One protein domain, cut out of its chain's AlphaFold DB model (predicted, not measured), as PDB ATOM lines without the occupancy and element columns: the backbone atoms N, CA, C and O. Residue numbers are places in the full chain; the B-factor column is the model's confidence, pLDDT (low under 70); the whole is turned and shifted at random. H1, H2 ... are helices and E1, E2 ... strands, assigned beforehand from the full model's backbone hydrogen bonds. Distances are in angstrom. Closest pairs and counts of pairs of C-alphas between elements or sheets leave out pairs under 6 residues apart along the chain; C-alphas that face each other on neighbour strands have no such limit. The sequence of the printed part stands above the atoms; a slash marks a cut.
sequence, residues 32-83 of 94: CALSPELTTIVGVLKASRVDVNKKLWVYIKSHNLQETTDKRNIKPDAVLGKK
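AT A GLANCE: This is residues 32 to 83 of the 94 residues of the protein "SWIB/MDM2 domain-containing protein" of Perkinsus marinus (strain ATCC 50983 / TXsc) (UniProt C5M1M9). The longest helix, H2, runs along the length of an elongated model, and the short helix H1 packs on it at a steep angle. Beyond the end of H2 a long link swings out past Thr 69 and folds back to H3, a single short turn of helix near H1 and clear of H2. The printed part has 52 residues with three named helices and one named strand, in the order H1, E1, H2, H3 along the chain, and its class is mostly helix; E1 pairs with no named strand. The whole is only just compact, close to loose, with a radius of gyration of the C-alphas of 11.5 A, and spans 36 by 20 by 14 A.

IN THESE COORDINATES: H2 is residues 49 to 62, 20.0 A from first to last C-alpha, from C-alpha 49 at (111.987, 71.266, 105.055) to C-alpha 62 at (123.773, 55.053, 105.244). Before it comes the strand E1, residues 46 to 48, 7.2 A long. H1 is residues 36 to 42, 9.8 A long, and begins with C-alpha 36 at (116.226, 68.096, 90.703). H3 is residues 78 to 81, 5.3 A long, and ends with C-alpha 81 at (129.085, 68.916, 98.966).

HOW THE PARTS SIT: H2 and H1 touch, with 6 pairs of C-alphas within 8 A; the closest are those of Val 42 and Lys 55, 5.9 A apart. Their lines stand at a steep tilt of 65 degrees, and they run the same way. H1 and E1 are apart, but only just, their closest C-alphas being 8.3 A apart. E1 and H2 meet only through their link. Residues 46 to 47 of E1 pair with residues 32 to 33, antiparallel. H3 touches no helix; it is near H1, with 7 pairs of C-alphas within 10 A, and apart from H2 and from E1. In H2 every O i to N i+4 pair is within hydrogen-bond range; in H1 2 of 3 are, and H3 is too short for such a pair.

THE WHOLE: The two C-alphas farthest apart are those of Ala 33 and Thr 69, at 35.7 A, while the first and last printed C-alphas, those of Cys 32 and Lys 83, are 16.4 A apart. The printed part has no cut. The links from H1 to E1 and from E1 to H2 are tight; the link from H2 to H3 is long, residues 63 to 77, with no named element, its C-alphas 9 to 20 A from the mean of all C-alphas. The mean pLDDT of the printed part is 79.2, and residues 81 to 83 are under 70.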
ATOM      1  N   CYS A  32     107.232  72.033  99.898       76.94
ATOM      2  CA  CYS A  32     107.984  72.851  98.958       76.94
ATOM      3  C   CYS A  32     108.518  71.991  97.816       76.94
ATOM      4  O   CYS A  32     108.798  70.798  97.991       76.94
ATOM      5  N   ALA A  33     108.637  72.594  96.634       79.50
ATOM      6  CA  ALA A  33     109.241  71.935  95.486       79.50
ATOM      7  C   ALA A  33     110.754  71.801  95.700       79.50
ATOM      8  O   ALA A  33     111.420  72.735  96.152       79.50
ATOM      9  N   LEU A  34     111.297  70.623  95.399       77.19
ATOM     10  CA  LEU A  34     112.725  70.357  95.514       77.19
ATOM     11  C   LEU A  34     113.417  70.555  94.167       77.19
ATOM     12  O   LEU A  34     112.882  70.204  93.117       77.19
ATOM     13  N   SER A  35     114.641  71.082  94.213       79.62
ATOM     14  CA  SER A  35     115.533  71.101  93.052       79.62
ATOM     15  C   SER A  35     115.806  69.665  92.576       79.62
ATOM     16  O   SER A  35     115.936  68.772  93.426       79.62
ATOM     17  N   PRO A  36     115.955  69.425  91.257       78.94
ATOM     18  CA  PRO A  36     116.226  68.096  90.703       78.94
ATOM     19  C   PRO A  36     117.403  67.399  91.386       78.94
ATOM     20  O   PRO A  36     117.371  66.192  91.607       78.94
ATOM     21  N   GLU A  37     118.416  68.153  91.815       75.56
ATOM     22  CA  GLU A  37     119.552  67.544  92.488       75.56
ATOM     23  C   GLU A  37     119.246  67.054  93.915       75.56
ATOM     24  O   GLU A  37     119.902  66.132  94.401       75.56
ATOM     25  N   LEU A  38     118.306  67.696  94.620       75.69
ATOM     26  CA  LEU A  38     117.829  67.240  95.930       75.69
ATOM     27  C   LEU A  38     116.882  66.057  95.769       75.69
ATOM     28  O   LEU A  38     116.939  65.122  96.565       75.69
ATOM     29  N   THR A  39     116.066  66.053  94.716       79.56
ATOM     30  CA  THR A  39     115.217  64.912  94.373       79.56
ATOM     31  C   THR A  39     116.028  63.633  94.171       79.56
ATOM     32  O   THR A  39     115.570  62.586  94.614       79.56
ATOM     33  N   THR A  40     117.249  63.687  93.626       82.06
ATOM     34  CA  THR A  40     118.114  62.496  93.495       82.06
ATOM     35  C   THR A  40     118.460  61.847  94.839       82.06
ATOM     36  O   THR A  40     118.492  60.625  94.933       82.06
ATOM     37  N   ILE A  41     118.690  62.641  95.892       77.56
ATOM     38  CA  ILE A  41     118.996  62.115  97.237       77.56
ATOM     39  C   ILE A  41     117.711  61.698  97.965       77.56
ATOM     40  O   ILE A  41     117.645  60.659  98.616       77.56
ATOM     41  N   VAL A  42     116.690  62.553  97.906       80.00
ATOM     42  CA  VAL A  42     115.480  62.466  98.740       80.00
ATOM     43  C   VAL A  42     114.418  61.546  98.103       80.00
ATOM     44  O   VAL A  42     113.495  61.087  98.786       80.00
ATOM     45  N   GLY A  43     114.533  61.279  96.798       80.50
ATOM     46  CA  GLY A  43     113.648  60.423  96.004       80.50
ATOM     47  C   GLY A  43     112.249  60.997  95.771       80.50
ATOM     48  O   GLY A  43     111.338  60.262  95.406       80.50
ATOM     49  N   VAL A  44     112.034  62.288  96.046       79.19
ATOM     50  CA  VAL A  44     110.720  62.946  95.932       79.19
ATOM     51  C   VAL A  44     110.849  64.326  95.304       79.19
ATOM     52  O   VAL A  44     111.870  64.997  95.446       79.19
ATOM     53  N   LEU A  45     109.788  64.754  94.625       78.94
ATOM     54  CA  LEU A  45     109.709  66.065  93.972       78.94
ATOM     55  C   LEU A  45     109.244  67.174  94.923       78.94
ATOM     56  O   LEU A  45     109.572  68.340  94.727       78.94
ATOM     57  N   LYS A  46     108.469  66.815  95.952       79.25
ATOM     58  CA  LYS A  46     107.890  67.748  96.924       79.25
ATOM     59  C   LYS A  46     108.088  67.198  98.329       79.25
ATOM     60  O   LYS A  46     107.785  66.030  98.573       79.25
ATOM     61  N   ALA A  47     108.601  68.018  99.238       80.50
ATOM     62  CA  ALA A  47     108.740  67.655 100.644       80.50
ATOM     63  C   ALA A  47     108.784  68.897 101.534       80.50
ATOM     64  O   ALA A  47     109.166  69.981 101.094       80.50
ATOM     65  N   SER A  48     108.437  68.709 102.806       81.44
ATOM     66  CA  SER A  48     108.693  69.701 103.844       81.44
ATOM     67  C   SER A  48     110.192  69.823 104.118       81.44
ATOM     68  O   SER A  48     110.932  68.839 104.051       81.44
ATOM     69  N   ARG A  49     110.630  71.016 104.536       79.38
ATOM     70  CA  ARG A  49     111.987  71.266 105.055       79.38
ATOM     71  C   ARG A  49     112.414  70.243 106.110       79.38
ATOM     72  O   ARG A  49     113.559  69.790 106.119       79.38
ATOM     73  N   VAL A  50     111.484  69.847 106.977       80.56
ATOM     74  CA  VAL A  50     111.720  68.863 108.038       80.56
ATOM     75  C   VAL A  50     111.997  67.473 107.452       80.56
ATOM     76  O   VAL A  50     112.908  66.777 107.903       80.56
ATOM     77  N   ASP A  51     111.253  67.078 106.421       81.88
ATOM     78  CA  ASP A  51     111.394  65.767 105.782       81.88
ATOM     79  C   ASP A  51     112.621  65.673 104.881       81.88
ATOM     80  O   ASP A  51     113.276  64.628 104.856       81.88
ATOM     81  N   VAL A  52     113.001  66.774 104.227       81.94
ATOM     82  CA  VAL A  52     114.282  66.883 103.515       81.94
ATOM     83  C   VAL A  52     115.436  66.627 104.476       81.94
ATOM     84  O   VAL A  52     116.261  65.754 104.212       81.94
ATOM     85  N   ASN A  53     115.463  67.318 105.623       82.81
ATOM     86  CA  ASN A  53     116.518  67.137 106.617       82.81
ATOM     87  C   ASN A  53     116.577  65.694 107.128       82.81
ATOM     88  O   ASN A  53     117.654  65.103 107.153       82.81
ATOM     89  N   LYS A  54     115.441  65.085 107.488       83.19
ATOM     90  CA  LYS A  54     115.405  63.683 107.945       83.19
ATOM     91  C   LYS A  54     115.998  62.729 106.911       83.19
ATOM     92  O   LYS A  54     116.841  61.904 107.254       83.19
ATOM     93  N   LYS A  55     115.589  62.856 105.647       83.12
ATOM     94  CA  LYS A  55     116.085  62.006 104.557       83.12
ATOM     95  C   LYS A  55     117.567  62.237 104.275       83.12
ATOM     96  O   LYS A  55     118.296  61.274 104.057       83.12
ATOM     97  N   LEU A  56     118.036  63.478 104.376       83.31
ATOM     98  CA  LEU A  56     119.453  63.807 104.258       83.31
ATOM     99  C   LEU A  56     120.282  63.151 105.370       83.31
ATOM    100  O   LEU A  56     121.328  62.568 105.102       83.31
ATOM    101  N   TRP A  57     119.790  63.174 106.610       84.25
ATOM    102  CA  TRP A  57     120.430  62.487 107.736       84.25
ATOM    103  C   TRP A  57     120.470  60.968 107.561       84.25
ATOM    104  O   TRP A  57     121.458  60.346 107.950       84.25
ATOM    105  N   VAL A  58     119.421  60.368 106.986       86.56
ATOM    106  CA  VAL A  58     119.421  58.943 106.621       86.56
ATOM    107  C   VAL A  58     120.511  58.673 105.587       86.56
ATOM    108  O   VAL A  58     121.341  57.804 105.828       86.56
ATOM    109  N   TYR A  59     120.593  59.473 104.520       85.31
ATOM    110  CA  TYR A  59     121.642  59.357 103.501       85.31
ATOM    111  C   TYR A  59     123.052  59.456 104.104       85.31
ATOM    112  O   TYR A  59     123.866  58.555 103.930       85.31
ATOM    113  N   ILE A  60     123.326  60.494 104.903       83.94
ATOM    114  CA  ILE A  60     124.630  60.708 105.559       83.94
ATOM    115  C   ILE A  60     125.048  59.492 106.397       83.94
ATOM    116  O   ILE A  60     126.214  59.098 106.383       83.94
ATOM    117  N   LYS A  61     124.101  58.892 107.128       83.75
ATOM    118  CA  LYS A  61     124.362  57.715 107.965       83.75
ATOM    119  C   LYS A  61     124.544  56.448 107.132       83.75
ATOM    120  O   LYS A  61     125.488  55.710 107.384       83.75
ATOM    121  N   SER A  62     123.687  56.213 106.139       87.00
ATOM    122  CA  SER A  62     123.773  55.053 105.244       87.00
ATOM    123  C   SER A  62     125.071  55.034 104.436       87.00
ATOM    124  O   SER A  62     125.626  53.966 104.199       87.00
ATOM    125  N   HIS A  63     125.588  56.206 104.068       85.75
ATOM    126  CA  HIS A  63     126.843  56.360 103.333       85.75
ATOM    127  C   HIS A  63     128.076  56.516 104.240       85.75
ATOM    128  O   HIS A  63     129.174  56.724 103.734       85.75
ATOM    129  N   ASN A  64     127.921  56.405 105.568       83.62
ATOM    130  CA  ASN A  64     128.998  56.566 106.554       83.62
ATOM    131  C   ASN A  64     129.816  57.859 106.363       83.62
ATOM    132  O   ASN A  64     131.023  57.883 106.573       83.62
ATOM    133  N   LEU A  65     129.147  58.957 105.995       82.50
ATOM    134  CA  LEU A  65     129.783  60.259 105.746       82.50
ATOM    135  C   LEU A  65     130.146  61.012 107.039       82.50
ATOM    136  O   LEU A  65     130.619  62.146 106.990       82.50
ATOM    137  N   GLN A  66     129.895  60.419 108.208       81.38
ATOM    138  CA  GLN A  66     130.311  60.985 109.490       81.38
ATOM    139  C   GLN A  66     131.783  60.665 109.744       81.38
ATOM    140  O   GLN A  66     132.201  59.517 109.614       81.38
ATOM    141  N   GLU A  67     132.552  61.667 110.165       80.81
ATOM    142  CA  GLU A  67     133.911  61.442 110.656       80.81
ATOM    143  C   GLU A  67     133.889  60.529 111.890       80.81
ATOM    144  O   GLU A  67     133.082  60.699 112.812       80.81
ATOM    145  N   THR A  68     134.789  59.544 111.921       78.88
ATOM    146  CA  THR A  68     134.903  58.596 113.041       78.88
ATOM    147  C   THR A  68     135.432  59.272 114.301       78.88
ATOM    148  O   THR A  68     135.019  58.916 115.405       78.88
ATOM    149  N   THR A  69     136.320  60.250 114.118       80.44
ATOM    150  CA  THR A  69     136.977  61.012 115.186       80.44
ATOM    151  C   THR A  69     136.049  62.088 115.743       80.44
ATOM    152  O   THR A  69     135.856  62.166 116.952       80.44
ATOM    153  N   ASP A  70     135.382  62.839 114.862       79.50
ATOM    154  CA  ASP A  70     134.492  63.937 115.232       79.50
ATOM    155  C   ASP A  70     133.131  63.799 114.557       79.50
ATOM    156  O   ASP A  70     132.886  64.328 113.480       79.50
ATOM    157  N   LYS A  71     132.170  63.176 115.243       71.94
ATOM    158  CA  LYS A  71     130.797  62.955 114.733       71.94
ATOM    159  C   LYS A  71     129.974  64.236 114.521       71.94
ATOM    160  O   LYS A  71     128.807  64.164 114.136       71.94
ATOM    161  N   ARG A  72     130.554  65.401 114.827       75.75
ATOM    162  CA  ARG A  72     130.015  66.726 114.486       75.75
ATOM    163  C   ARG A  72     130.371  67.130 113.057       75.75
ATOM    164  O   ARG A  72     129.673  67.957 112.483       75.75
ATOM    165  N   ASN A  73     131.431  66.545 112.505       77.06
ATOM    166  CA  ASN A  73     131.916  66.827 111.173       77.06
ATOM    167  C   ASN A  73     131.373  65.782 110.190       77.06
ATOM    168  O   ASN A  73     131.434  64.571 110.422       77.06
ATOM    169  N   ILE A  74     130.811  66.271 109.092       79.44
ATOM    170  CA  ILE A  74     130.344  65.446 107.982       79.44
ATOM    171  C   ILE A  74     131.363  65.650 106.870       79.44
ATOM    172  O   ILE A  74     131.647  66.793 106.526       79.44
ATOM    173  N   LYS A  75     131.914  64.567 106.320       81.31
ATOM    174  CA  LYS A  75     132.680  64.600 105.072       81.31
ATOM    175  C   LYS A  75     131.675  64.538 103.925       81.31
ATOM    176  O   LYS A  75     131.186  63.448 103.627       81.31
ATOM    177  N   PRO A  76     131.298  65.678 103.319       75.62
ATOM    178  CA  PRO A  76     130.325  65.642 102.251       75.62
ATOM    179  C   PRO A  76     130.937  64.926 101.048       75.62
ATOM    180  O   PRO A  76     132.057  65.219 100.630       75.62
ATOM    181  N   ASP A  77     130.195  63.979 100.491       81.12
ATOM    182  CA  ASP A  77     130.531  63.385  99.206       81.12
ATOM    183  C   ASP A  77     130.314  64.408  98.077       81.12
ATOM    184  O   ASP A  77     129.736  65.480  98.270       81.12
ATOM    185  N   ALA A  78     130.759  64.082  96.862       78.75
ATOM    186  CA  ALA A  78     130.596  64.969  95.706       78.75
ATOM    187  C   ALA A  78     129.122  65.333  95.427       78.75
ATOM    188  O   ALA A  78     128.847  66.338  94.770       78.75
ATOM    189  N   VAL A  79     128.175  64.525  95.917       74.25
ATOM    190  CA  VAL A  79     126.733  64.729  95.760       74.25
ATOM    191  C   VAL A  79     126.181  65.679  96.828       74.25
ATOM    192  O   VAL A  79     125.411  66.572  96.472       74.25
ATOM    193  N   LEU A  80     126.584  65.542  98.099       72.69
ATOM    194  CA  LEU A  80     126.169  66.392  99.224       72.69
ATOM    195  C   LEU A  80     126.928  67.726  99.270       72.69
ATOM    196  O   LEU A  80     126.340  68.756  99.595       72.69
ATOM    197  N   GLY A  81     128.212  67.737  98.906       66.56
ATOM    198  CA  GLY A  81     129.085  68.916  98.966       66.56
ATOM    199  C   GLY A  81     128.638  70.037  98.034       66.56
ATOM    200  O   GLY A  81     128.697  71.207  98.397       66.56
ATOM    201  N   LYS A  82     128.057  69.676  96.885       60.16
ATOM    202  CA  LYS A  82     127.411  70.625  95.964       60.16
ATOM    203  C   LYS A  82     126.207  71.338  96.592       60.16
ATOM    204  O   LYS A  82     125.843  72.427  96.164       60.16
ATOM    205  N   LYS A  83     125.588  70.746  97.620       59.69
ATOM    206  CA  LYS A  83     124.300  71.196  98.172       59.69
ATOM    207  C   LYS A  83     124.429  72.154  99.340       59.69
ATOM    208  O   LYS A  83     123.497  72.907  99.572       59.69
TER     209      LYS A  83